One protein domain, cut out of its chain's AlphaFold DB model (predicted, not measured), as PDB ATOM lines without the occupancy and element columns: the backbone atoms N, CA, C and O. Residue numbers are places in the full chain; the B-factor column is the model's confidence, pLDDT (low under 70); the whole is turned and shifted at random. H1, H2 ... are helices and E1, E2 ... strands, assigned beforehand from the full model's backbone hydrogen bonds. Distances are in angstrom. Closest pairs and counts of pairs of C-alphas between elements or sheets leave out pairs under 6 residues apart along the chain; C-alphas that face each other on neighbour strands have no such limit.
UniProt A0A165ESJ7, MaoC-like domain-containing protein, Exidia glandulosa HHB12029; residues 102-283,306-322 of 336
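AT A GLANCE: This is residues 102 to 283 and 306 to 322 of the 336 residues of the protein "MaoC-like domain-containing protein" of Exidia glandulosa HHB12029 (UniProt A0A165ESJ7). A long, strongly twisted sheet of six strands curls round one helix, H3; near one end of the long axis H1 and H6 run side by side in opposite ways, with the short H2 beyond them, and at the other end H4, H5 and the hairpin of E4 with the start of E5 make a small head. The printed part has 199 residues, with six named helices and six named strands in the order E1, H1, H2, H3, E2, E3, H4, H5, E4, E5, E6, H6, and its class is mixed, helices and strands. The sheet is branched and antiparallel in its five neighbour pairs. The whole is loose, with a radius of gyration of the C-alphas of 21.3 A, and elongated, spanning 67 by 36 by 31 A.

IN THESE COORDINATES: E1 is residues 112 to 116, from C-alpha 112 at (17.537, 41.701, 18.351). H1 is residues 120 to 130, 15.2 A long; H2 residues 140 to 145; H3 residues 155 to 169, 21.3 A. E2, residues 174 to 183, bends by 55 degrees at residue 177, and E3, residues 193 to 207, by 92 degrees at residue 204. H4 is residues 216 to 219, H5 residues 229 to 240, 16.6 A, and E4 residues 241 to 244. E5 is residues 247 to 264, 48.6 A, and E6 residues 269 to 279, 30.2 A. H6, residues 307 to 322, 22.6 A, ends at C-alpha 322 at (9.249, 60.130, 8.339).

HOW THE PARTS SIT: E5 has E3 on one side, with N 194 and O 263 at 2.8 A, and E4 and E6 on the other side, with N 242 and O 249 at 2.8 A and N 260 and O 273 at 2.8 A. E4, E5 and E6 form a meander, each strand the antiparallel neighbour of the one before. E1 is an edge strand beside E3, with N 114 and O 195 at 2.8 A, and E2 one beside E6, with N 180 and O 274 at 2.8 A. H3 is on the sheet; its closest C-alphas to E3 are those of Leu 162 and Leu 195, 6.4 A. H5 is on the same face, over none of the strands, its height of 4.2 A only just above the sheet's level. H6 touches H1 with residues 310 to 314 alone, at a shallow tilt of 9 degrees, opposite ways; the C-alphas of Ala 122 and Leu 314 are closest, 6.0 A. H4 and H5 only just touch, with 3 pairs of C-alphas within 8 A, closest Val 218 and Arg 234, 7.0 A. H2 touches no helix and is not on the sheet. Every O i to N i+4 pair is within hydrogen-bond range in H1, H2, H3, H5 and H6; H4 is too short for one.

THE WHOLE: The two C-alphas farthest apart are those of Arg 141 and Glu 222, 69.3 A. Residues 284 to 305 are not printed, and C-alphas 283 and 306 are 22.2 A apart across that cut, on the link from E6 to H6. Of the links that are printed whole, none is long. The mean pLDDT of the printed part is 82.1; residues 108 to 111, 214 to 239, 281 to 283 and 306 to 322 are under 70.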
ATOM      1  N   LYS A 102      23.526  33.487  -2.412       91.19
ATOM      2  CA  LYS A 102      22.823  32.952  -1.250       91.19
ATOM      3  C   LYS A 102      23.806  32.838  -0.083       91.19
ATOM      4  O   LYS A 102      24.945  32.409  -0.265       91.19
ATOM      5  N   VAL A 103      23.371  33.258   1.100       91.50
ATOM      6  CA  VAL A 103      24.132  33.110   2.342       91.50
ATOM      7  C   VAL A 103      23.370  32.138   3.226       91.50
ATOM      8  O   VAL A 103      22.318  32.477   3.759       91.50
ATOM      9  N   ASP A 104      23.896  30.923   3.341       87.25
ATOM     10  CA  ASP A 104      23.322  29.864   4.169       87.25
ATOM     11  C   ASP A 104      23.858  29.918   5.611       87.25
ATOM     12  O   ASP A 104      24.842  30.609   5.912       87.25
ATOM     13  N   ASN A 105      23.228  29.135   6.493       85.19
ATOM     14  CA  ASN A 105      23.631  28.946   7.891       85.19
ATOM     15  C   ASN A 105      23.666  30.249   8.700       85.19
ATOM     16  O   ASN A 105      24.577  30.471   9.503       85.19
ATOM     17  N   LEU A 106      22.693  31.133   8.468       84.50
ATOM     18  CA  LEU A 106      22.419  32.205   9.416       84.50
ATOM     19  C   LEU A 106      21.764  31.613  10.672       84.50
ATOM     20  O   LEU A 106      20.922  30.720  10.538       84.50
ATOM     21  N   PRO A 107      22.113  32.104  11.874       82.50
ATOM     22  CA  PRO A 107      21.393  31.741  13.085       82.50
ATOM     23  C   PRO A 107      19.885  32.002  12.924       82.50
ATOM     24  O   PRO A 107      19.509  32.961  12.237       82.50
ATOM     25  N   PRO A 108      19.011  31.188  13.547       69.19
ATOM     26  CA  PRO A 108      17.575  31.433  13.524       69.19
ATOM     27  C   PRO A 108      17.260  32.849  14.025       69.19
ATOM     28  O   PRO A 108      17.974  33.405  14.862       69.19
ATOM     29  N   VAL A 109      16.187  33.450  13.499       56.56
ATOM     30  CA  VAL A 109      15.768  34.830  13.798       56.56
ATOM     31  C   VAL A 109      15.179  34.917  15.218       56.56
ATOM     32  O   VAL A 109      13.992  35.135  15.411       56.56
ATOM     33  N   THR A 110      16.010  34.736  16.241       51.53
ATOM     34  CA  THR A 110      15.720  34.997  17.670       51.53
ATOM     35  C   THR A 110      16.326  36.329  18.124       51.53
ATOM     36  O   THR A 110      16.536  36.605  19.304       51.53
ATOM     37  N   VAL A 111      16.646  37.170  17.151       60.22
ATOM     38  CA  VAL A 111      17.764  38.092  17.213       60.22
ATOM     39  C   VAL A 111      17.282  39.528  17.259       60.22
ATOM     40  O   VAL A 111      16.519  39.976  16.406       60.22
ATOM     41  N   GLN A 112      17.771  40.267  18.254       71.81
ATOM     42  CA  GLN A 112      17.537  41.701  18.351       71.81
ATOM     43  C   GLN A 112      17.956  42.370  17.039       71.81
ATOM     44  O   GLN A 112      19.102  42.246  16.608       71.81
ATOM     45  N   SER A 113      17.027  43.087  16.417       85.25
ATOM     46  CA  SER A 113      17.255  43.728  15.131       85.25
ATOM     47  C   SER A 113      17.225  45.249  15.245       85.25
ATOM     48  O   SER A 113      16.657  45.828  16.177       85.25
ATOM     49  N   HIS A 114      17.888  45.916  14.305       90.12
ATOM     50  CA  HIS A 114      17.852  47.363  14.174       90.12
ATOM     51  C   HIS A 114      17.635  47.741  12.706       90.12
ATOM     52  O   HIS A 114      18.547  47.537  11.900       90.12
ATOM     53  N   PRO A 115      16.448  48.262  12.342       92.19
ATOM     54  CA  PRO A 115      16.214  48.753  10.994       92.19
ATOM     55  C   PRO A 115      16.999  50.046  10.779       92.19
ATOM     56  O   PRO A 115      17.035  50.895  11.671       92.19
ATOM     57  N   ILE A 116      17.601  50.187   9.601       92.69
ATOM     58  CA  ILE A 116      18.268  51.409   9.156       92.69
ATOM     59  C   ILE A 116      17.968  51.672   7.677       92.69
ATOM     60  O   ILE A 116      17.624  50.759   6.929       92.69
ATOM     61  N   THR A 117      18.152  52.898   7.203       96.06
ATOM     62  CA  THR A 117      18.168  53.199   5.759       96.06
ATOM     63  C   THR A 117      19.344  54.121   5.444       96.06
ATOM     64  O   THR A 117      19.231  55.329   5.665       96.06
ATOM     65  N   PRO A 118      20.495  53.588   4.981       93.12
ATOM     66  CA  PRO A 118      21.648  54.413   4.645       93.12
ATOM     67  C   PRO A 118      21.320  55.295   3.450       93.12
ATOM     68  O   PRO A 118      20.983  54.788   2.385       93.12
ATOM     69  N   ASP A 119      21.429  56.605   3.623       94.25
ATOM     70  CA  ASP A 119      21.141  57.561   2.565       94.25
ATOM     71  C   ASP A 119      22.388  58.226   1.999       94.25
ATOM     72  O   ASP A 119      23.477  58.151   2.570       94.25
ATOM     73  N   ALA A 120      22.222  58.918   0.872       94.12
ATOM     74  CA  ALA A 120      23.318  59.591   0.184       94.12
ATOM     75  C   ALA A 120      24.119  60.535   1.104       94.12
ATOM     76  O   ALA A 120      25.341  60.616   0.992       94.12
ATOM     77  N   ILE A 121      23.457  61.205   2.058       92.75
ATOM     78  CA  ILE A 121      24.117  62.087   3.032       92.75
ATOM     79  C   ILE A 121      25.028  61.280   3.958       92.75
ATOM     80  O   ILE A 121      26.180  61.660   4.172       92.75
ATOM     81  N   ALA A 122      24.544  60.169   4.508       89.75
ATOM     82  CA  ALA A 122      25.355  59.316   5.361       89.75
ATOM     83  C   ALA A 122      26.511  58.663   4.596       89.75
ATOM     84  O   ALA A 122      27.624  58.594   5.119       89.75
ATOM     85  N   LEU A 123      26.280  58.237   3.351       94.44
ATOM     86  CA  LEU A 123      27.328  57.697   2.485       94.44
ATOM     87  C   LEU A 123      28.407  58.755   2.217       94.44
ATOM     88  O   LEU A 123      29.591  58.482   2.406       94.44
ATOM     89  N   PHE A 124      28.012  59.982   1.869       92.69
ATOM     90  CA  PHE A 124      28.932  61.101   1.667       92.69
ATOM     91  C   PHE A 124      29.763  61.403   2.919       92.69
ATOM     92  O   PHE A 124      30.986  61.530   2.850       92.69
ATOM     93  N   GLN A 125      29.119  61.480   4.083       89.88
ATOM     94  CA  GLN A 125      29.807  61.750   5.344       89.88
ATOM     95  C   GLN A 125      30.781  60.643   5.722       89.88
ATOM     96  O   GLN A 125      31.870  60.931   6.218       89.88
ATOM     97  N   TYR A 126      30.408  59.388   5.476       87.81
ATOM     98  CA  TYR A 126      31.303  58.265   5.688       87.81
ATOM     99  C   TYR A 126      32.518  58.338   4.757       87.81
ATOM    100  O   TYR A 126      33.649  58.228   5.232       87.81
ATOM    101  N   SER A 127      32.307  58.598   3.462       90.31
ATOM    102  CA  SER A 127      33.380  58.822   2.485       90.31
ATOM    103  C   SER A 127      34.331  59.933   2.931       90.31
ATOM    104  O   SER A 127      35.542  59.728   2.953       90.31
ATOM    105  N   ALA A 128      33.800  61.081   3.359       88.69
ATOM    106  CA  ALA A 128      34.601  62.206   3.834       88.69
ATOM    107  C   ALA A 128      35.387  61.866   5.112       88.69
ATOM    108  O   ALA A 128      36.584  62.124   5.189       88.69
ATOM    109  N   ALA A 129      34.737  61.240   6.100       82.75
ATOM    110  CA  ALA A 129      35.351  60.916   7.388       82.75
ATOM    111  C   ALA A 129      36.409  59.806   7.305       82.75
ATOM    112  O   ALA A 129      37.259  59.707   8.188       82.75
ATOM    113  N   THR A 130      36.334  58.953   6.282       82.00
ATOM    114  CA  THR A 130      37.254  57.823   6.081       82.00
ATOM    115  C   THR A 130      38.205  58.023   4.908       82.00
ATOM    116  O   THR A 130      38.960  57.110   4.581       82.00
ATOM    117  N   HIS A 131      38.172  59.200   4.272       85.69
ATOM    118  CA  HIS A 131      38.899  59.495   3.035       85.69
ATOM    119  C   HIS A 131      38.673  58.430   1.945       85.69
ATOM    120  O   HIS A 131      39.572  58.089   1.177       85.69
ATOM    121  N   ASN A 132      37.452  57.894   1.874       84.25
ATOM    122  CA  ASN A 132      37.054  56.874   0.913       84.25
ATOM    123  C   ASN A 132      36.239  57.503  -0.223       84.25
ATOM    124  O   ASN A 132      35.012  57.497  -0.209       84.25
ATOM    125  N   ALA A 133      36.938  58.060  -1.213       87.38
ATOM    126  CA  ALA A 133      36.342  58.782  -2.339       87.38
ATOM    127  C   ALA A 133      36.032  57.894  -3.565       87.38
ATOM    128  O   ALA A 133      35.989  58.392  -4.694       87.38
ATOM    129  N   HIS A 134      35.821  56.586  -3.380       89.88
ATOM    130  CA  HIS A 134      35.499  55.694  -4.496       89.88
ATOM    131  C   HIS A 134      34.121  56.019  -5.096       89.88
ATOM    132  O   HIS A 134      33.125  56.108  -4.376       89.88
ATOM    133  N   ARG A 135      34.058  56.159  -6.424       93.94
ATOM    134  CA  ARG A 135      32.886  56.681  -7.151       93.94
ATOM    135  C   ARG A 135      31.623  55.835  -7.013       93.94
ATOM    136  O   ARG A 135      30.539  56.400  -6.969       93.94
ATOM    137  N   ILE A 136      31.745  54.519  -6.825       93.38
ATOM    138  CA  ILE A 136      30.582  53.630  -6.603       93.38
ATOM    139  C   ILE A 136      29.719  54.029  -5.392       93.38
ATOM    140  O   ILE A 136      28.603  53.539  -5.264       93.38
ATOM    141  N   HIS A 137      30.228  54.885  -4.495       95.56
ATOM    142  CA  HIS A 137      29.535  55.345  -3.290       95.56
ATOM    143  C   HIS A 137      28.790  56.681  -3.453       95.56
ATOM    144  O   HIS A 137      28.167  57.133  -2.493       95.56
ATOM    145  N   TYR A 138      28.858  57.334  -4.618       94.94
ATOM    146  CA  TYR A 138      28.165  58.612  -4.856       94.94
ATOM    147  C   TYR A 138      27.808  58.904  -6.322       94.94
ATOM    148  O   TYR A 138      27.012  59.803  -6.578       94.94
ATOM    149  N   ASP A 139      28.381  58.185  -7.287       96.19
ATOM    150  CA  ASP A 139      28.145  58.361  -8.720       96.19
ATOM    151  C   ASP A 139      27.407  57.134  -9.269       96.19
ATOM    152  O   ASP A 139      28.000  56.076  -9.491       96.19
ATOM    153  N   TYR A 140      26.098  57.287  -9.482       96.44
ATOM    154  CA  TYR A 140      25.219  56.236  -9.997       96.44
ATOM    155  C   TYR A 140      25.668  55.695 -11.359       96.44
ATOM    156  O   TYR A 140      25.703  54.483 -11.563       96.44
ATOM    157  N   ARG A 141      26.058  56.578 -12.291       96.50
ATOM    158  CA  ARG A 141      26.468  56.159 -13.642       96.50
ATOM    159  C   ARG A 141      27.745  55.336 -13.582       96.50
ATOM    160  O   ARG A 141      27.853  54.328 -14.272       96.50
ATOM    161  N   PHE A 142      28.689  55.735 -12.733       93.06
ATOM    162  CA  PHE A 142      29.900  54.954 -12.508       93.06
ATOM    163  C   PHE A 142      29.609  53.619 -11.815       93.06
ATOM    164  O   PHE A 142      30.158  52.594 -12.206       93.06
ATOM    165  N   ALA A 143      28.719  53.597 -10.818       93.19
ATOM    166  CA  ALA A 143      28.304  52.353 -10.172       93.19
ATOM    167  C   ALA A 143      27.704  51.358 -11.186       93.19
ATOM    168  O   ALA A 143      28.064  50.182 -11.166       93.19
ATOM    169  N   GLN A 144      26.880  51.833 -12.125       93.12
ATOM    170  CA  GLN A 144      26.351  50.998 -13.207       93.12
ATOM    171  C   GLN A 144      27.423  50.483 -14.168       93.12
ATOM    172  O   GLN A 144      27.376  49.314 -14.550       93.12
ATOM    173  N   GLN A 145      28.407  51.313 -14.529       90.38
ATOM    174  CA  GLN A 145      29.552  50.881 -15.346       90.38
ATOM    175  C   GLN A 145      30.331  49.739 -14.673       90.38
ATOM    176  O   GLN A 145      30.751  48.796 -15.336       90.38
ATOM    177  N   GLU A 146      30.435  49.772 -13.344       87.94
ATOM    178  CA  GLU A 146      31.049  48.731 -12.505       87.94
ATOM    179  C   GLU A 146      30.133  47.508 -12.256       87.94
ATOM    180  O   GLU A 146      30.485  46.578 -11.514       87.94
ATOM    181  N   GLY A 147      28.943  47.491 -12.868       89.62
ATOM    182  CA  GLY A 147      27.978  46.394 -12.811       89.62
ATOM    183  C   GLY A 147      27.107  46.367 -11.554       89.62
ATOM    184  O   GLY A 147      26.572  45.309 -11.215       89.62
ATOM    185  N   PHE A 148      26.985  47.486 -10.838       92.44
ATOM    186  CA  PHE A 148      26.080  47.631  -9.700       92.44
ATOM    187  C   PHE A 148      24.726  48.200 -10.131       92.44
ATOM    188  O   PHE A 148      24.634  48.987 -11.066       92.44
ATOM    189  N   GLU A 149      23.662  47.811  -9.429       94.31
ATOM    190  CA  GLU A 149      22.303  48.284  -9.727       94.31
ATOM    191  C   GLU A 149      22.117  49.773  -9.389       94.31
ATOM    192  O   GLU A 149      21.365  50.485 -10.052       94.31
ATOM    193  N   ASP A 150      22.818  50.234  -8.352       96.25
ATOM    194  CA  ASP A 150      22.725  51.578  -7.791       96.25
ATOM    195  C   ASP A 150      24.017  51.925  -7.023       96.25
ATOM    196  O   ASP A 150      24.943  51.112  -6.919       96.25
ATOM    197  N   VAL A 151      24.066  53.120  -6.438       97.44
ATOM    198  CA  VAL A 151      25.112  53.550  -5.511       97.44
ATOM    199  C   VAL A 151      25.207  52.580  -4.331       97.44
ATOM    200  O   VAL A 151      24.231  52.285  -3.635       97.44
ATOM    201  N   VAL A 152      26.422  52.091  -4.096       96.69
ATOM    202  CA  VAL A 152      26.713  51.000  -3.167       96.69
ATOM    203  C   VAL A 152      27.050  51.550  -1.783       96.69
ATOM    204  O   VAL A 152      27.885  52.444  -1.637       96.69
ATOM    205  N   VAL A 153      26.468  50.969  -0.739       96.88
ATOM    206  CA  VAL A 153      26.837  51.217   0.662       96.88
ATOM    207  C   VAL A 153      28.226  50.637   0.934       96.88
ATOM    208  O   VAL A 153      28.521  49.496   0.574       96.88
ATOM    209  N   HIS A 154      29.105  51.393   1.595       95.19
ATOM    210  CA  HIS A 154      30.462  50.928   1.884       95.19
ATOM    211  C   HIS A 154      30.446  49.660   2.747       95.19
ATOM    212  O   HIS A 154      29.866  49.640   3.829       95.19
ATOM    213  N   GLY A 155      31.200  48.636   2.348       94.62
ATOM    214  CA  GLY A 155      31.477  47.482   3.211       94.62
ATOM    215  C   GLY A 155      31.935  47.867   4.631       94.62
ATOM    216  O   GLY A 155      31.326  47.419   5.602       94.62
ATOM    217  N   PRO A 156      32.947  48.741   4.808       92.62
ATOM    218  CA  PRO A 156      33.390  49.132   6.147       92.62
ATOM    219  C   PRO A 156      32.365  49.991   6.922       92.62
ATOM    220  O   PRO A 156      32.378  49.977   8.156       92.62
ATOM    221  N   LEU A 157      31.425  50.664   6.239       94.25
ATOM    222  CA  LEU A 157      30.274  51.293   6.900       94.25
ATOM    223  C   LEU A 157      29.372  50.214   7.506       94.25
ATOM    224  O   LEU A 157      29.088  50.257   8.702       94.25
ATOM    225  N   THR A 158      28.997  49.199   6.726       96.25
ATOM    226  CA  THR A 158      28.195  48.062   7.204       96.25
ATOM    227  C   THR A 158      28.862  47.345   8.385       96.25
ATOM    228  O   THR A 158      28.206  47.094   9.397       96.25
ATOM    229  N   ALA A 159      30.177  47.105   8.325       95.88
ATOM    230  CA  ALA A 159      30.941  46.528   9.438       95.88
ATOM    231  C   ALA A 159      30.869  47.400  10.703       95.88
ATOM    232  O   ALA A 159      30.609  46.898  11.798       95.88
ATOM    233  N   SER A 160      31.041  48.716  10.550       92.62
ATOM    234  CA  SER A 160      30.962  49.680  11.655       92.62
ATOM    235  C   SER A 160      29.574  49.714  12.298       92.62
ATOM    236  O   SER A 160      29.457  49.841  13.518       92.62
ATOM    237  N   LEU A 161      28.519  49.585  11.491       93.81
ATOM    238  CA  LEU A 161      27.131  49.542  11.948       93.81
ATOM    239  C   LEU A 161      26.832  48.263  12.743       93.81
ATOM    240  O   LEU A 161      26.255  48.351  13.830       93.81
ATOM    241  N   LEU A 162      27.275  47.096  12.261       95.81
ATOM    242  CA  LEU A 162      27.139  45.824  12.984       95.81
ATOM    243  C   LEU A 162      27.928  45.831  14.299       95.81
ATOM    244  O   LEU A 162      27.393  45.468  15.346       95.81
ATOM    245  N   LEU A 163      29.172  46.315  14.280       92.00
ATOM    246  CA  LEU A 163      29.975  46.449  15.493       92.00
ATOM    247  C   LEU A 163      29.335  47.431  16.488       92.00
ATOM    248  O   LEU A 163      29.343  47.192  17.692       92.00
ATOM    249  N   HIS A 164      28.735  48.526  16.012       88.12
ATOM    250  CA  HIS A 164      28.002  49.443  16.881       88.12
ATOM    251  C   HIS A 164      26.778  48.784  17.523       88.12
ATOM    252  O   HIS A 164      26.560  48.961  18.725       88.12
ATOM    253  N   LEU A 165      25.995  48.026  16.745       90.31
ATOM    254  CA  LEU A 165      24.873  47.248  17.267       90.31
ATOM    255  C   LEU A 165      25.358  46.315  18.383       90.31
ATOM    256  O   LEU A 165      24.821  46.370  19.488       90.31
ATOM    257  N   LEU A 166      26.433  45.558  18.143       91.69
ATOM    258  CA  LEU A 166      27.055  44.703  19.156       91.69
ATOM    259  C   LEU A 166      27.416  45.480  20.422       91.69
ATOM    260  O   LEU A 166      27.061  45.069  21.522       91.69
ATOM    261  N   MET A 167      28.080  46.629  20.288       86.31
ATOM    262  CA  MET A 167      28.477  47.440  21.441       86.31
ATOM    263  C   MET A 167      27.289  47.941  22.268       86.31
ATOM    264  O   MET A 167      27.447  48.153  23.470       86.31
ATOM    265  N   GLY A 168      26.122  48.132  21.649       87.06
ATOM    266  CA  GLY A 168      24.883  48.508  22.331       87.06
ATOM    267  C   GLY A 168      24.095  47.334  22.921       87.06
ATOM    268  O   GLY A 168      23.254  47.566  23.786       87.06
ATOM    269  N   LYS A 169      24.336  46.101  22.456       88.38
ATOM    270  CA  LYS A 169      23.590  44.896  22.865       88.38
ATOM    271  C   LYS A 169      24.391  43.903  23.704       88.38
ATOM    272  O   LYS A 169      23.796  43.034  24.333       88.38
ATOM    273  N   LYS A 170      25.721  44.011  23.722       87.88
ATOM    274  CA  LYS A 170      26.578  43.106  24.491       87.88
ATOM    275  C   LYS A 170      26.270  43.195  25.999       87.88
ATOM    276  O   LYS A 170      25.970  44.288  26.491       87.88
ATOM    277  N   PRO A 171      26.435  42.099  26.756       89.94
ATOM    278  CA  PRO A 171      26.316  42.115  28.204       89.94
ATOM    279  C   PRO A 171      27.288  43.101  28.874       89.94
ATOM    280  O   PRO A 171      28.325  43.506  28.323       89.94
ATOM    281  N   SER A 172      26.942  43.494  30.096       87.81
ATOM    282  CA  SER A 172      27.854  44.234  30.970       87.81
ATOM    283  C   SER A 172      29.002  43.327  31.416       87.81
ATOM    284  O   SER A 172      28.839  42.115  31.504       87.81
ATOM    285  N   GLY A 173      30.177  43.901  31.678       84.62
ATOM    286  CA  GLY A 173      31.335  43.134  32.156       84.62
ATOM    287  C   GLY A 173      32.078  42.314  31.094       84.62
ATOM    288  O   GLY A 173      33.063  41.672  31.433       84.62
ATOM    289  N   VAL A 174      31.676  42.369  29.818       89.31
ATOM    290  CA  VAL A 174      32.425  41.757  28.703       89.31
ATOM    291  C   VAL A 174      32.971  42.794  27.726       89.31
ATOM    292  O   VAL A 174      32.393  43.875  27.553       89.31
ATOM    293  N   ALA A 175      34.074  42.465  27.062       89.81
ATOM    294  CA  ALA A 175      34.709  43.266  26.021       89.81
ATOM    295  C   ALA A 175      34.754  42.494  24.695       89.81
ATOM    296  O   ALA A 175      34.825  41.268  24.692       89.81
ATOM    297  N   VAL A 176      34.711  43.207  23.566       91.31
ATOM    298  CA  VAL A 176      34.914  42.596  22.243       91.31
ATOM    299  C   VAL A 176      36.416  42.410  22.047       91.31
ATOM    300  O   VAL A 176      37.155  43.392  22.032       91.31
ATOM    301  N   HIS A 177      36.860  41.162  21.922       93.12
ATOM    302  CA  HIS A 177      38.258  40.843  21.645       93.12
ATOM    303  C   HIS A 177      38.528  40.780  20.144       93.12
ATOM    304  O   HIS A 177      39.519  41.335  19.678       93.12
ATOM    305  N   SER A 178      37.630  40.165  19.374       96.56
ATOM    306  CA  SER A 178      37.755  40.112  17.920       96.56
ATOM    307  C   SER A 178      36.421  40.321  17.215       96.56
ATOM    308  O   SER A 178      35.360  40.036  17.770       96.56
ATOM    309  N   PHE A 179      36.486  40.853  15.997       97.94
ATOM    310  CA  PHE A 179      35.357  41.061  15.098       97.94
ATOM    311  C   PHE A 179      35.814  40.782  13.668       97.94
ATOM    312  O   PHE A 179      36.591  41.544  13.096       97.94
ATOM    313  N   GLU A 180      35.347  39.682  13.101       98.38
ATOM    314  CA  GLU A 180      35.647  39.257  11.739       98.38
ATOM    315  C   GLU A 180      34.409  39.428  10.871       98.38
ATOM    316  O   GLU A 180      33.310  39.083  11.288       98.38
ATOM    317  N   TYR A 181      34.566  39.971   9.669       97.56
ATOM    318  CA  TYR A 181      33.457  40.271   8.776       97.56
ATOM    319  C   TYR A 181      33.793  39.957   7.323       97.56
ATOM    320  O   TYR A 181      34.938  40.042   6.875       97.56
ATOM    321  N   ARG A 182      32.757  39.633   6.551       96.88
ATOM    322  CA  ARG A 182      32.840  39.366   5.116       96.88
ATOM    323  C   ARG A 182      31.684  40.043   4.397       96.88
ATOM    324  O   ARG A 182      30.523  39.834   4.750       96.88
ATOM    325  N   ASN A 183      32.013  40.808   3.357       95.75
ATOM    326  CA  ASN A 183      31.028  41.306   2.406       95.75
ATOM    327  C   ASN A 183      30.579  40.147   1.514       95.75
ATOM    328  O   ASN A 183      31.404  39.431   0.941       95.75
ATOM    329  N   THR A 184      29.271  39.951   1.420       95.38
ATOM    330  CA  THR A 184      28.657  38.853   0.665       95.38
ATOM    331  C   THR A 184      27.967  39.361  -0.589       95.38
ATOM    332  O   THR A 184      28.194  38.801  -1.659       95.38
ATOM    333  N   ASN A 185      27.198  40.445  -0.471       95.88
ATOM    334  CA  ASN A 185      26.474  41.085  -1.566       95.88
ATOM    335  C   ASN A 185      26.568  42.610  -1.448       95.88
ATOM    336  O   ASN A 185      26.824  43.139  -0.366       95.88
ATOM    337  N   ALA A 186      26.363  43.320  -2.559       95.81
ATOM    338  CA  ALA A 186      26.222  44.770  -2.520       95.81
ATOM    339  C   ALA A 186      24.923  45.148  -1.792       95.81
ATOM    340  O   ALA A 186      23.899  44.493  -1.962       95.81
ATOM    341  N   LEU A 187      24.989  46.206  -0.988       97.19
ATOM    342  CA  LEU A 187      23.828  46.884  -0.416       97.19
ATOM    343  C   LEU A 187      23.748  48.264  -1.052       97.19
ATOM    344  O   LEU A 187      24.787  48.838  -1.379       97.19
ATOM    345  N   TYR A 188      22.545  48.803  -1.204       97.56
ATOM    346  CA  TYR A 188      22.325  50.018  -1.984       97.56
ATOM    347  C   TYR A 188      21.781  51.162  -1.137       97.56
ATOM    348  O   TYR A 188      21.113  50.944  -0.122       97.56
ATOM    349  N   VAL A 189      22.112  52.380  -1.557       97.00
ATOM    350  CA  VAL A 189      21.621  53.619  -0.951       97.00
ATOM    351  C   VAL A 189      20.092  53.664  -0.954       97.00
ATOM    352  O   VAL A 189      19.444  53.111  -1.835       97.00
ATOM    353  N   ASP A 190      19.508  54.318   0.046       95.94
ATOM    354  CA  ASP A 190      18.070  54.582   0.166       95.94
ATOM    355  C   ASP A 190      17.161  53.350   0.232       95.94
ATOM    356  O   ASP A 190      15.937  53.482   0.255       95.94
ATOM    357  N   ARG A 191      17.742  52.156   0.385       96.00
ATOM    358  CA  ARG A 191      17.005  50.910   0.601       96.00
ATOM    359  C   ARG A 191      17.020  50.520   2.081       96.00
ATOM    360  O   ARG A 191      18.069  50.610   2.728       96.00
ATOM    361  N   PRO A 192      15.879  50.088   2.650       95.31
ATOM    362  CA  PRO A 192      15.835  49.599   4.020       95.31
ATOM    363  C   PRO A 192      16.752  48.393   4.231       95.31
ATOM    364  O   PRO A 192      16.732  47.433   3.459       95.31
ATOM    365  N   LEU A 193      17.510  48.437   5.321       94.50
ATOM    366  CA  LEU A 193      18.344  47.353   5.817       94.50
ATOM    367  C   LEU A 193      17.927  47.006   7.241       94.50
ATOM    368  O   LEU A 193      17.539  47.873   8.021       94.50
ATOM    369  N   THR A 194      18.097  45.748   7.615       95.31
ATOM    370  CA  THR A 194      17.989  45.291   8.995       95.31
ATOM    371  C   THR A 194      19.341  44.761   9.448       95.31
ATOM    372  O   THR A 194      19.924  43.878   8.820       95.31
ATOM    373  N   LEU A 195      19.853  45.322  10.539       94.94
ATOM    374  CA  LEU A 195      21.035  44.820  11.229       94.94
ATOM    375  C   LEU A 195      20.595  43.801  12.277       94.94
ATOM    376  O   LEU A 195      19.725  44.106  13.093       94.94
ATOM    377  N   CYS A 196      21.217  42.633  12.284       95.00
ATOM    378  CA  CYS A 196      20.868  41.511  13.146       95.00
ATOM    379  C   CYS A 196      22.082  41.061  13.976       95.00
ATOM    380  O   CYS A 196      23.218  41.115  13.504       95.00
ATOM    381  N   ILE A 197      21.832  40.613  15.208       93.88
ATOM    382  CA  ILE A 197      22.796  39.987  16.129       93.88
ATOM    383  C   ILE A 197      22.231  38.765  16.896       93.88
ATOM    384  O   ILE A 197      21.389  38.898  17.783       93.88
ATOM    385  N   ALA A 198      22.770  37.577  16.638       93.62
ATOM    386  CA  ALA A 198      22.671  36.435  17.543       93.62
ATOM    387  C   ALA A 198      23.801  36.500  18.560       93.62
ATOM    388  O   ALA A 198      24.958  36.657  18.182       93.62
ATOM    389  N   LEU A 199      23.472  36.395  19.844       91.81
ATOM    390  CA  LEU A 199      24.455  36.328  20.915       91.81
ATOM    391  C   LEU A 199      24.239  35.040  21.697       91.81
ATOM    392  O   LEU A 199      23.169  34.833  22.265       91.81
ATOM    393  N   GLU A 200      25.276  34.219  21.765       91.75
ATOM    394  CA  GLU A 200      25.237  32.923  22.430       91.75
ATOM    395  C   GLU A 200      26.318  32.864  23.503       91.75
ATOM    396  O   GLU A 200      27.452  33.312  23.292       91.75
ATOM    397  N   ALA A 201      25.961  32.329  24.672       93.12
ATOM    398  CA  ALA A 201      26.941  32.018  25.700       93.12
ATOM    399  C   ALA A 201      27.937  31.002  25.136       93.12
ATOM    400  O   ALA A 201      27.565  30.038  24.472       93.12
ATOM    401  N   SER A 202      29.215  31.239  25.385       92.25
ATOM    402  CA  SER A 202      30.294  30.416  24.864       92.25
ATOM    403  C   SER A 202      31.383  30.305  25.914       92.25
ATOM    404  O   SER A 202      31.608  31.226  26.698       92.25
ATOM    405  N   THR A 203      32.055  29.163  25.934       89.75
ATOM    406  CA  THR A 203      33.163  28.882  26.838       89.75
ATOM    407  C   THR A 203      34.399  28.573  26.022       89.75
ATOM    408  O   THR A 203      34.324  27.915  24.988       89.75
ATOM    409  N   GLY A 204      35.548  29.011  26.505       88.50
ATOM    410  CA  GLY A 204      36.818  28.772  25.845       88.50
ATOM    411  C   GLY A 204      37.832  29.818  26.257       88.50
ATOM    412  O   GLY A 204      37.569  30.664  27.117       88.50
ATOM    413  N   ARG A 205      38.998  29.766  25.625       88.31
ATOM    414  CA  ARG A 205      40.060  30.746  25.824       88.31
ATOM    415  C   ARG A 205      40.598  31.204  24.488       88.31
ATOM    416  O   ARG A 205      40.681  30.418  23.550       88.31
ATOM    417  N   VAL A 206      40.962  32.476  24.423       88.44
ATOM    418  CA  VAL A 206      41.738  33.020  23.312       88.44
ATOM    419  C   VAL A 206      43.120  33.348  23.829       88.44
ATOM    420  O   VAL A 206      43.232  34.124  24.773       88.44
ATOM    421  N   PHE A 207      44.143  32.759  23.219       87.56
ATOM    422  CA  PHE A 207      45.538  33.078  23.489       87.56
ATOM    423  C   PHE A 207      45.911  34.431  22.866       87.56
ATOM    424  O   PHE A 207      45.571  34.702  21.714       87.56
ATOM    425  N   ASP A 208      46.611  35.272  23.625       85.06
ATOM    426  CA  ASP A 208      47.142  36.560  23.177       85.06
ATOM    427  C   ASP A 208      48.620  36.672  23.592       85.06
ATOM    428  O   ASP A 208      48.919  37.018  24.743       85.06
ATOM    429  N   PRO A 209      49.560  36.399  22.666       78.81
ATOM    430  CA  PRO A 209      50.994  36.451  22.948       78.81
ATOM    431  C   PRO A 209      51.509  37.879  23.155       78.81
ATOM    432  O   PRO A 209      52.649  38.067  23.568       78.81
ATOM    433  N   SER A 210      50.697  38.904  22.865       77.31
ATOM    434  CA  SER A 210      51.072  40.302  23.113       77.31
ATOM    435  C   SER A 210      50.923  40.685  24.589       77.31
ATOM    436  O   SER A 210      51.287  41.796  24.985       77.31
ATOM    437  N   ILE A 211      50.335  39.813  25.411       75.81
ATOM    438  CA  ILE A 211      50.283  39.977  26.860       75.81
ATOM    439  C   ILE A 211      51.546  39.332  27.454       75.81
ATOM    440  O   ILE A 211      51.797  38.160  27.195       75.81
ATOM    441  N   PRO A 212      52.336  40.052  28.268       71.94
ATOM    442  CA  PRO A 212      53.501  39.464  28.924       71.94
ATOM    443  C   PRO A 212      53.111  38.315  29.860       71.94
ATOM    444  O   PRO A 212      52.200  38.467  30.678       71.94
ATOM    445  N   ILE A 213      53.839  37.197  29.801       70.19
ATOM    446  CA  ILE A 213      53.697  36.111  30.778       70.19
ATOM    447  C   ILE A 213      54.245  36.620  32.121       70.19
ATOM    448  O   ILE A 213      55.399  37.047  32.180       70.19
ATOM    449  N   PRO A 214      53.455  36.618  33.208       64.06
ATOM    450  CA  PRO A 214      53.946  37.078  34.500       64.06
ATOM    451  C   PRO A 214      55.055  36.154  35.026       64.06
ATOM    452  O   PRO A 214      54.885  34.936  35.065       64.06
ATOM    453  N   GLU A 215      56.165  36.728  35.500       60.91
ATOM    454  CA  GLU A 215      57.191  35.966  36.223       60.91
ATOM    455  C   GLU A 215      56.597  35.377  37.517       60.91
ATOM    456  O   GLU A 215      55.778  36.013  38.191       60.91
ATOM    457  N   GLN A 216      57.007  34.159  37.898       55.53
ATOM    458  CA  GLN A 216      56.396  33.407  39.010       55.53
ATOM    459  C   GLN A 216      56.359  34.195  40.337       55.53
ATOM    460  O   GLN A 216      55.403  34.083  41.106       55.53
ATOM    461  N   HIS A 217      57.354  35.050  40.583       49.16
ATOM    462  CA  HIS A 217      57.460  35.866  41.794       49.16
ATOM    463  C   HIS A 217      56.526  37.096  41.796       49.16
ATOM    464  O   HIS A 217      56.124  37.567  42.863       49.16
ATOM    465  N   VAL A 218      56.075  37.583  40.629       53.25
ATOM    466  CA  VAL A 218      55.088  38.680  40.519       53.25
ATOM    467  C   VAL A 218      53.741  38.261  41.116       53.25
ATOM    468  O   VAL A 218      52.989  39.093  41.631       53.25
ATOM    469  N   LEU A 219      53.447  36.957  41.131       53.12
ATOM    470  CA  LEU A 219      52.244  36.398  41.739       53.12
ATOM    471  C   LEU A 219      52.323  36.273  43.269       53.12
ATOM    472  O   LEU A 219      51.273  36.081  43.873       53.12
ATOM    473  N   GLN A 220      53.486  36.419  43.909       50.06
ATOM    474  CA  GLN A 220      53.657  36.119  45.341       50.06
ATOM    475  C   GLN A 220      53.558  37.344  46.272       50.06
ATOM    476  O   GLN A 220      53.281  37.197  47.453       50.06
ATOM    477  N   TYR A 221      53.710  38.571  45.764       46.06
ATOM    478  CA  TYR A 221      53.744  39.789  46.598       46.06
ATOM    479  C   TYR A 221      52.381  40.142  47.252       46.06
ATOM    480  O   TYR A 221      51.363  40.162  46.567       46.06
ATOM    481  N   GLU A 222      52.305  40.454  48.546       51.09
ATOM    482  CA  GLU A 222      51.011  40.618  49.251       51.09
ATOM    483  C   GLU A 222      50.498  42.060  49.403       51.09
ATOM    484  O   GLU A 222      49.357  42.253  49.828       51.09
ATOM    485  N   ARG A 223      51.270  43.095  49.042       54.22
ATOM    486  CA  ARG A 223      50.806  44.484  49.228       54.22
ATOM    487  C   ARG A 223      49.605  44.811  48.329       54.22
ATOM    488  O   ARG A 223      49.719  44.915  47.111       54.22
ATOM    489  N   ARG A 224      48.444  44.990  48.966       58.31
ATOM    490  CA  ARG A 224      47.152  45.371  48.376       58.31
ATOM    491  C   ARG A 224      46.945  46.889  48.436       58.31
ATOM    492  O   ARG A 224      45.999  47.336  49.075       58.31
ATOM    493  N   ASP A 225      47.814  47.693  47.820       60.12
ATOM    494  CA  ASP A 225      47.459  49.094  47.548       60.12
ATOM    495  C   ASP A 225      46.887  49.187  46.124       60.12
ATOM    496  O   ASP A 225      47.631  49.017  45.160       60.12
ATOM    497  N   PRO A 226      45.583  49.464  45.947       56.16
ATOM    498  CA  PRO A 226      44.982  49.649  44.626       56.16
ATOM    499  C   PRO A 226      45.579  50.818  43.828       56.16
ATOM    500  O   PRO A 226      45.316  50.929  42.631       56.16
ATOM    501  N   ARG A 227      46.338  51.711  44.481       58.25
ATOM    502  CA  ARG A 227      47.075  52.810  43.840       58.25
ATOM    503  C   ARG A 227      48.453  52.385  43.329       58.25
ATOM    504  O   ARG A 227      49.044  53.129  42.550       58.25
ATOM    505  N   ASP A 228      48.942  51.210  43.724       63.28
ATOM    506  CA  ASP A 228      50.195  50.654  43.222       63.28
ATOM    507  C   ASP A 228      50.001  50.098  41.801       63.28
ATOM    508  O   ASP A 228      49.184  49.213  41.524       63.28
ATOM    509  N   GLU A 229      50.785  50.624  40.869       58.00
ATOM    510  CA  GLU A 229      50.783  50.221  39.469       58.00
ATOM    511  C   GLU A 229      51.159  48.746  39.275       58.00
ATOM    512  O   GLU A 229      50.584  48.074  38.412       58.00
ATOM    513  N   ARG A 230      52.056  48.212  40.115       62.81
ATOM    514  CA  ARG A 230      52.444  46.796  40.083       62.81
ATOM    515  C   ARG A 230      51.270  45.902  40.463       62.81
ATOM    516  O   ARG A 230      51.067  44.862  39.839       62.81
ATOM    517  N   TYR A 231      50.446  46.335  41.419       62.75
ATOM    518  CA  TYR A 231      49.215  45.640  41.792       62.75
ATOM    519  C   TYR A 231      48.192  45.642  40.643       62.75
ATOM    520  O   TYR A 231      47.601  44.601  40.346       62.75
ATOM    521  N   ARG A 232      48.026  46.771  39.936       62.81
ATOM    522  CA  ARG A 232      47.122  46.886  38.773       62.81
ATOM    523  C   ARG A 232      47.524  45.953  37.631       62.81
ATOM    524  O   ARG A 232      46.694  45.167  37.168       62.81
ATOM    525  N   ILE A 233      48.782  46.035  37.193       64.31
ATOM    526  CA  ILE A 233      49.321  45.208  36.103       64.31
ATOM    527  C   ILE A 233      49.207  43.731  36.486       64.31
ATOM    528  O   ILE A 233      48.668  42.943  35.717       64.31
ATOM    529  N   ARG A 234      49.582  43.366  37.716       66.88
ATOM    530  CA  ARG A 234      49.414  42.003  38.231       66.88
ATOM    531  C   ARG A 234      47.963  41.544  38.234       66.88
ATOM    532  O   ARG A 234      47.708  40.405  37.869       66.88
ATOM    533  N   SER A 235      47.019  42.371  38.681       64.25
ATOM    534  CA  SER A 235      45.602  41.999  38.685       64.25
ATOM    535  C   SER A 235      45.138  41.678  37.266       64.25
ATOM    536  O   SER A 235      44.511  40.649  37.052       64.25
ATOM    537  N   GLN A 236      45.503  42.496  36.278       65.19
ATOM    538  CA  GLN A 236      45.159  42.244  34.875       65.19
ATOM    539  C   GLN A 236      45.857  40.994  34.322       65.19
ATOM    540  O   GLN A 236      45.193  40.143  33.737       65.19
ATOM    541  N   LEU A 237      47.155  40.827  34.590       67.50
ATOM    542  CA  LEU A 237      47.919  39.646  34.181       67.50
ATOM    543  C   LEU A 237      47.405  38.359  34.836       67.50
ATOM    544  O   LEU A 237      47.353  37.334  34.179       67.50
ATOM    545  N   ARG A 238      46.951  38.398  36.094       67.38
ATOM    546  CA  ARG A 238      46.347  37.246  36.787       67.38
ATOM    547  C   ARG A 238      45.040  36.780  36.157       67.38
ATOM    548  O   ARG A 238      44.781  35.586  36.152       67.38
ATOM    549  N   HIS A 239      44.217  37.705  35.666       65.56
ATOM    550  CA  HIS A 239      42.972  37.348  34.978       65.56
ATOM    551  C   HIS A 239      43.235  36.831  33.560       65.56
ATOM    552  O   HIS A 239      42.426  36.070  33.032       65.56
ATOM    553  N   ALA A 240      44.352  37.247  32.960       71.25
ATOM    554  CA  ALA A 240      44.748  36.839  31.621       71.25
ATOM    555  C   ALA A 240      45.586  35.552  31.597       71.25
ATOM    556  O   ALA A 240      45.571  34.839  30.599       71.25
ATOM    557  N   ALA A 241      46.323  35.246  32.665       73.38
ATOM    558  CA  ALA A 241      47.216  34.099  32.727       73.38
ATOM    559  C   ALA A 241      46.471  32.811  33.083       73.38
ATOM    560  O   ALA A 241      45.645  32.771  33.996       73.38
ATOM    561  N   PHE A 242      46.823  31.726  32.406       74.19
ATOM    562  CA  PHE A 242      46.337  30.397  32.719       74.19
ATOM    563  C   PHE A 242      47.402  29.334  32.468       74.19
ATOM    564  O   PHE A 242      48.347  29.537  31.714       74.19
ATOM    565  N   ARG A 243      47.256  28.189  33.138       72.19
ATOM    566  CA  ARG A 243      48.149  27.042  32.959       72.19
ATOM    567  C   ARG A 243      47.703  26.218  31.750       72.19
ATOM    568  O   ARG A 243      46.514  25.906  31.648       72.19
ATOM    569  N   SER A 244      48.643  25.876  30.881       71.62
ATOM    570  CA  SER A 244      48.513  24.919  29.783       71.62
ATOM    571  C   SER A 244      49.511  23.766  29.962       71.62
ATOM    572  O   SER A 244      50.307  23.762  30.907       71.62
ATOM    573  N   GLU A 245      49.469  22.778  29.068       71.81
ATOM    574  CA  GLU A 245      50.430  21.664  29.043       71.81
ATOM    575  C   GLU A 245      51.871  22.143  28.785       71.81
ATOM    576  O   GLU A 245      52.817  21.540  29.284       71.81
ATOM    577  N   ASN A 246      52.034  23.280  28.097       72.00
ATOM    578  CA  ASN A 246      53.329  23.860  27.727       72.00
ATOM    579  C   ASN A 246      53.818  24.954  28.699       72.00
ATOM    580  O   ASN A 246      54.819  25.615  28.427       72.00
ATOM    581  N   GLY A 247      53.130  25.172  29.827       73.75
ATOM    582  CA  GLY A 247      53.512  26.165  30.836       73.75
ATOM    583  C   GLY A 247      52.418  27.189  31.139       73.75
ATOM    584  O   GLY A 247      51.245  26.845  31.258       73.75
ATOM    585  N   TYR A 248      52.802  28.448  31.361       73.56
ATOM    586  CA  TYR A 248      51.845  29.545  31.530       73.56
ATOM    587  C   TYR A 248      51.614  30.246  30.196       73.56
ATOM    588  O   TYR A 248      52.557  30.694  29.553       73.56
ATOM    589  N   GLU A 249      50.348  30.392  29.833       80.25
ATOM    590  CA  GLU A 249      49.889  31.150  28.676       80.25
ATOM    591  C   GLU A 249      49.074  32.359  29.132       80.25
ATOM    592  O   GLU A 249      48.554  32.398  30.251       80.25
ATOM    593  N   THR A 250      48.951  33.354  28.261       81.38
ATOM    594  CA  THR A 250      48.173  34.566  28.512       81.38
ATOM    595  C   THR A 250      47.115  34.762  27.448       81.38
ATOM    596  O   THR A 250      47.321  34.478  26.271       81.38
ATOM    597  N   GLY A 251      45.957  35.257  27.858       85.44
ATOM    598  CA  GLY A 251      44.817  35.382  26.977       85.44
ATOM    599  C   GLY A 251      43.570  35.852  27.701       85.44
ATOM    600  O   GLY A 251      43.640  36.550  28.709       85.44
ATOM    601  N   TYR A 252      42.410  35.466  27.185       87.25
ATOM    602  CA  TYR A 252      41.127  35.893  27.724       87.25
ATOM    603  C   TYR A 252      40.135  34.734  27.766       87.25
ATOM    604  O   TYR A 252      40.078  33.921  26.841       87.25
ATOM    605  N   ASN A 253      39.312  34.677  28.815       89.31
ATOM    606  CA  ASN A 253      38.206  33.723  28.876       89.31
ATOM    607  C   ASN A 253      37.066  34.214  27.981       89.31
ATOM    608  O   ASN A 253      36.555  35.321  28.165       89.31
ATOM    609  N   VAL A 254      36.664  33.379  27.027       93.81
ATOM    610  CA  VAL A 254      35.500  33.629  26.177       93.81
ATOM    611  C   VAL A 254      34.240  33.472  27.014       93.81
ATOM    612  O   VAL A 254      34.122  32.537  27.807       93.81
ATOM    613  N   ARG A 255      33.311  34.409  26.832       93.88
ATOM    614  CA  ARG A 255      31.991  34.401  27.470       93.88
ATOM    615  C   ARG A 255      30.862  34.310  26.469       93.88
ATOM    616  O   ARG A 255      29.841  33.691  26.759       93.88
ATOM    617  N   TYR A 256      31.037  34.936  25.310       95.06
ATOM    618  CA  TYR A 256      30.027  34.922  24.267       95.06
ATOM    619  C   TYR A 256      30.658  34.888  22.886       95.06
ATOM    620  O   TYR A 256      31.712  35.484  22.643       95.06
ATOM    621  N   LYS A 257      29.940  34.251  21.972       95.25
ATOM    622  CA  LYS A 257      30.112  34.423  20.537       95.25
ATOM    623  C   LYS A 257      28.913  35.215  20.027       95.25
ATOM    624  O   LYS A 257      27.779  34.938  20.411       95.25
ATOM    625  N   ALA A 258      29.166  36.214  19.189       94.75
ATOM    626  CA  ALA A 258      28.113  36.931  18.490       94.75
ATOM    627  C   ALA A 258      28.207  36.663  16.991       94.75
ATOM    628  O   ALA A 258      29.270  36.864  16.412       94.75
ATOM    629  N   ASP A 259      27.107  36.271  16.363       95.56
ATOM    630  CA  ASP A 259      26.976  36.190  14.912       95.56
ATOM    631  C   ASP A 259      26.072  37.336  14.444       95.56
ATOM    632  O   ASP A 259      24.972  37.537  14.953       95.56
ATOM    633  N   LEU A 260      26.558  38.143  13.504       95.88
ATOM    634  CA  LEU A 260      25.917  39.375  13.057       95.88
ATOM    635  C   LEU A 260      25.755  39.382  11.547       95.88
ATOM    636  O   LEU A 260      26.599  38.861  10.819       95.88
ATOM    637  N   TRP A 261      24.701  40.020  11.055       96.50
ATOM    638  CA  TRP A 261      24.518  40.196   9.620       96.50
ATOM    639  C   TRP A 261      23.677  41.424   9.293       96.50
ATOM    640  O   TRP A 261      22.874  41.883  10.102       96.50
ATOM    641  N   ALA A 262      23.887  41.963   8.096       96.19
ATOM    642  CA  ALA A 262      23.056  43.008   7.515       96.19
ATOM    643  C   ALA A 262      22.279  42.413   6.340       96.19
ATOM    644  O   ALA A 262      22.884  41.817   5.444       96.19
ATOM    645  N   VAL A 263      20.961  42.573   6.356       95.38
ATOM    646  CA  VAL A 263      20.045  42.024   5.351       95.38
ATOM    647  C   VAL A 263      19.144  43.127   4.805       95.38
ATOM    648  O   VAL A 263      18.709  43.989   5.566       95.38
ATOM    649  N   ASP A 264      18.898  43.139   3.501       95.00
ATOM    650  CA  ASP A 264      17.956  44.077   2.890       95.00
ATOM    651  C   ASP A 264      16.495  43.600   3.006       95.00
ATOM    652  O   ASP A 264      16.199  42.525   3.534       95.00
ATOM    653  N   ALA A 265      15.559  44.414   2.516       91.44
ATOM    654  CA  ALA A 265      14.133  44.087   2.526       91.44
ATOM    655  C   ALA A 265      13.761  42.841   1.692       91.44
ATOM    656  O   ALA A 265      12.710  42.252   1.931       91.44
ATOM    657  N   ALA A 266      14.604  42.432   0.738       91.62
ATOM    658  CA  ALA A 266      14.406  41.245  -0.095       91.62
ATOM    659  C   ALA A 266      15.039  39.977   0.512       91.62
ATOM    660  O   ALA A 266      14.979  38.905  -0.090       91.62
ATOM    661  N   GLY A 267      15.653  40.073   1.696       91.69
ATOM    662  CA  GLY A 267      16.343  38.954   2.338       91.69
ATOM    663  C   GLY A 267      17.777  38.741   1.842       91.69
ATOM    664  O   GLY A 267      18.417  37.758   2.222       91.69
ATOM    665  N   VAL A 268      18.322  39.648   1.024       94.50
ATOM    666  CA  VAL A 268      19.705  39.571   0.548       94.50
ATOM    667  C   VAL A 268      20.650  40.017   1.653       94.50
ATOM    668  O   VAL A 268      20.627  41.148   2.134       94.50
ATOM    669  N   VAL A 269      21.533  39.106   2.053       96.44
ATOM    670  CA  VAL A 269      22.539  39.364   3.083       96.44
ATOM    671  C   VAL A 269      23.724  40.079   2.449       96.44
ATOM    672  O   VAL A 269      24.440  39.492   1.634       96.44
ATOM    673  N   GLY A 270      23.955  41.332   2.825       96.50
ATOM    674  CA  GLY A 270      25.074  42.131   2.320       96.50
ATOM    675  C   GLY A 270      26.389  41.890   3.053       96.50
ATOM    676  O   GLY A 270      27.463  41.920   2.452       96.50
ATOM    677  N   MET A 271      26.312  41.600   4.352       97.31
ATOM    678  CA  MET A 271      27.473  41.294   5.181       97.31
ATOM    679  C   MET A 271      27.108  40.276   6.251       97.31
ATOM    680  O   MET A 271      26.028  40.350   6.836       97.31
ATOM    681  N   ARG A 272      28.062  39.398   6.563       96.31
ATOM    682  CA  ARG A 272      28.078  38.595   7.789       96.31
ATOM    683  C   ARG A 272      29.318  38.921   8.610       96.31
ATOM    684  O   ARG A 272      30.366  39.228   8.041       96.31
ATOM    685  N   ALA A 273      29.206  38.818   9.922       97.12
ATOM    686  CA  ALA A 273      30.304  38.998  10.847       97.12
ATOM    687  C   ALA A 273      30.166  38.070  12.054       97.12
ATOM    688  O   ALA A 273      29.067  37.650  12.401       97.12
ATOM    689  N   THR A 274      31.285  37.785  12.701       97.06
ATOM    690  CA  THR A 274      31.348  37.053  13.961       97.06
ATOM    691  C   THR A 274      32.235  37.832  14.921       97.06
ATOM    692  O   THR A 274      33.271  38.367  14.526       97.06
ATOM    693  N   ALA A 275      31.844  37.902  16.188       97.25
ATOM    694  CA  ALA A 275      32.630  38.530  17.235       97.25
ATOM    695  C   ALA A 275      32.852  37.581  18.409       97.25
ATOM    696  O   ALA A 275      31.945  36.847  18.803       97.25
ATOM    697  N   ILE A 276      34.043  37.650  19.001       97.19
ATOM    698  CA  ILE A 276      34.368  36.953  20.245       97.19
ATOM    699  C   ILE A 276      34.381  37.964  21.380       97.19
ATOM    700  O   ILE A 276      35.104  38.966  21.334       97.19
ATOM    701  N   LEU A 277      33.564  37.701  22.399       94.56
ATOM    702  CA  LEU A 277      33.467  38.523  23.591       94.56
ATOM    703  C   LEU A 277      34.061  37.771  24.770       94.56
ATOM    704  O   LEU A 277      33.743  36.607  25.025       94.56
ATOM    705  N   VAL A 278      34.902  38.477  25.503       92.44
ATOM    706  CA  VAL A 278      35.685  37.939  26.608       92.44
ATOM    707  C   VAL A 278      35.396  38.720  27.879       92.44
ATOM    708  O   VAL A 278      34.809  39.806  27.816       92.44
ATOM    709  N   ASP A 279      35.812  38.190  29.026       86.62
ATOM    710  CA  ASP A 279      35.777  38.950  30.277       86.62
ATOM    711  C   ASP A 279      36.448  40.309  30.089       86.62
ATOM    712  O   ASP A 279      37.584  40.407  29.615       86.62
ATOM    713  N   ALA A 280      35.735  41.378  30.446       77.56
ATOM    714  CA  ALA A 280      36.352  42.685  30.456       77.56
ATOM    715  C   ALA A 280      37.449  42.665  31.531       77.56
ATOM    716  O   ALA A 280      37.160  42.345  32.688       77.56
ATOM    717  N   PRO A 281      38.700  43.013  31.187       68.88
ATOM    718  CA  PRO A 281      39.742  43.147  32.190       68.88
ATOM    719  C   PRO A 281      39.287  44.172  33.239       68.88
ATOM    720  O   PRO A 281      38.583  45.126  32.881       68.88
ATOM    721  N   PRO A 282      39.698  44.032  34.513       60.38
ATOM    722  CA  PRO A 282      39.461  45.046  35.527       60.38
ATOM    723  C   PRO A 282      40.199  46.324  35.115       60.38
ATOM    724  O   PRO A 282      41.376  46.540  35.405       60.38
ATOM    725  N   GLN A 283      39.514  47.162  34.351       55.12
ATOM    726  CA  GLN A 283      39.930  48.505  34.021       55.12
ATOM    727  C   GLN A 283      39.041  49.423  34.838       55.12
ATOM    728  O   GLN A 283      37.842  49.553  34.586       55.12
ATOM    729  N   THR A 306      33.296  59.695  14.648       42.09
ATOM    730  CA  THR A 306      33.115  58.422  15.348       42.09
ATOM    731  C   THR A 306      31.847  57.756  14.796       42.09
ATOM    732  O   THR A 306      30.901  58.462  14.438       42.09
ATOM    733  N   ALA A 307      31.768  56.423  14.763       41.97
ATOM    734  CA  ALA A 307      30.565  55.707  14.307       41.97
ATOM    735  C   ALA A 307      29.265  56.233  14.965       41.97
ATOM    736  O   ALA A 307      28.202  56.248  14.349       41.97
ATOM    737  N   ARG A 308      29.359  56.765  16.197       44.81
ATOM    738  CA  ARG A 308      28.267  57.458  16.905       44.81
ATOM    739  C   ARG A 308      27.798  58.751  16.223       44.81
ATOM    740  O   ARG A 308      26.603  59.030  16.237       44.81
ATOM    741  N   SER A 309      28.707  59.548  15.668       47.19
ATOM    742  CA  SER A 309      28.390  60.789  14.946       47.19
ATOM    743  C   SER A 309      27.678  60.498  13.627       47.19
ATOM    744  O   SER A 309      26.659  61.121  13.346       47.19
ATOM    745  N   LEU A 310      28.158  59.507  12.875       52.88
ATOM    746  CA  LEU A 310      27.532  59.074  11.628       52.88
ATOM    747  C   LEU A 310      26.124  58.518  11.860       52.88
ATOM    748  O   LEU A 310      25.177  58.894  11.178       52.88
ATOM    749  N   LEU A 311      25.957  57.687  12.888       56.34
ATOM    750  CA  LEU A 311      24.650  57.155  13.272       56.34
ATOM    751  C   LEU A 311      23.678  58.228  13.760       56.34
ATOM    752  O   LEU A 311      22.472  58.109  13.553       56.34
ATOM    753  N   ARG A 312      24.176  59.289  14.406       59.50
ATOM    754  CA  ARG A 312      23.338  60.447  14.734       59.50
ATOM    755  C   ARG A 312      22.811  61.102  13.462       59.50
ATOM    756  O   ARG A 312      21.639  61.469  13.445       59.50
ATOM    757  N   VAL A 313      23.634  61.227  12.422       56.44
ATOM    758  CA  VAL A 313      23.160  61.758  11.142       56.44
ATOM    759  C   VAL A 313      22.166  60.807  10.489       56.44
ATOM    760  O   VAL A 313      21.065  61.249  10.194       56.44
ATOM    761  N   LEU A 314      22.473  59.509  10.394       54.81
ATOM    762  CA  LEU A 314      21.541  58.500   9.873       54.81
ATOM    763  C   LEU A 314      20.166  58.572  10.558       54.81
ATOM    764  O   LEU A 314      19.142  58.679   9.893       54.81
ATOM    765  N   ARG A 315      20.131  58.636  11.897       61.53
ATOM    766  CA  ARG A 315      18.876  58.784  12.659       61.53
ATOM    767  C   ARG A 315      18.170  60.117  12.412       61.53
ATOM    768  O   ARG A 315      16.944  60.179  12.460       61.53
ATOM    769  N   THR A 316      18.926  61.196  12.219       58.75
ATOM    770  CA  THR A 316      18.357  62.519  11.918       58.75
ATOM    771  C   THR A 316      17.717  62.511  10.532       58.75
ATOM    772  O   THR A 316      16.599  62.996  10.372       58.75
ATOM    773  N   ASN A 317      18.369  61.869   9.568       50.88
ATOM    774  CA  ASN A 317      17.879  61.729   8.208       50.88
ATOM    775  C   ASN A 317      16.644  60.819   8.133       50.88
ATOM    776  O   ASN A 317      15.658  61.169   7.487       50.88
ATOM    777  N   GLU A 318      16.626  59.707   8.874       56.34
ATOM    778  CA  GLU A 318      15.436  58.856   9.006       56.34
ATOM    779  C   GLU A 318      14.240  59.609   9.598       56.34
ATOM    780  O   GLU A 318      13.114  59.474   9.113       56.34
ATOM    781  N   ARG A 319      14.464  60.440  10.626       61.88
ATOM    782  CA  ARG A 319      13.412  61.297  11.195       61.88
ATOM    783  C   ARG A 319      12.901  62.315  10.176       61.88
ATOM    784  O   ARG A 319      11.690  62.487  10.066       61.88
ATOM    785  N   ALA A 320      13.797  62.939   9.412       57.91
ATOM    786  CA  ALA A 320      13.427  63.887   8.363       57.91
ATOM    787  C   ALA A 320      12.578  63.230   7.257       57.91
ATOM    788  O   ALA A 320      11.623  63.837   6.778       57.91
ATOM    789  N   ARG A 321      12.862  61.968   6.905       56.91
ATOM    790  CA  ARG A 321      12.070  61.185   5.937       56.91
ATOM    791  C   ARG A 321      10.674  60.849   6.450       56.91
ATOM    792  O   ARG A 321       9.705  61.033   5.724       56.91
ATOM    793  N   ARG A 322      10.553  60.423   7.711       62.28
ATOM    794  CA  ARG A 322       9.249  60.130   8.339       62.28
ATOM    795  C   ARG A 322       8.378  61.378   8.532       62.28
ATOM    796  O   ARG A 322       7.163  61.254   8.623       62.28
TER     797      ARG A 322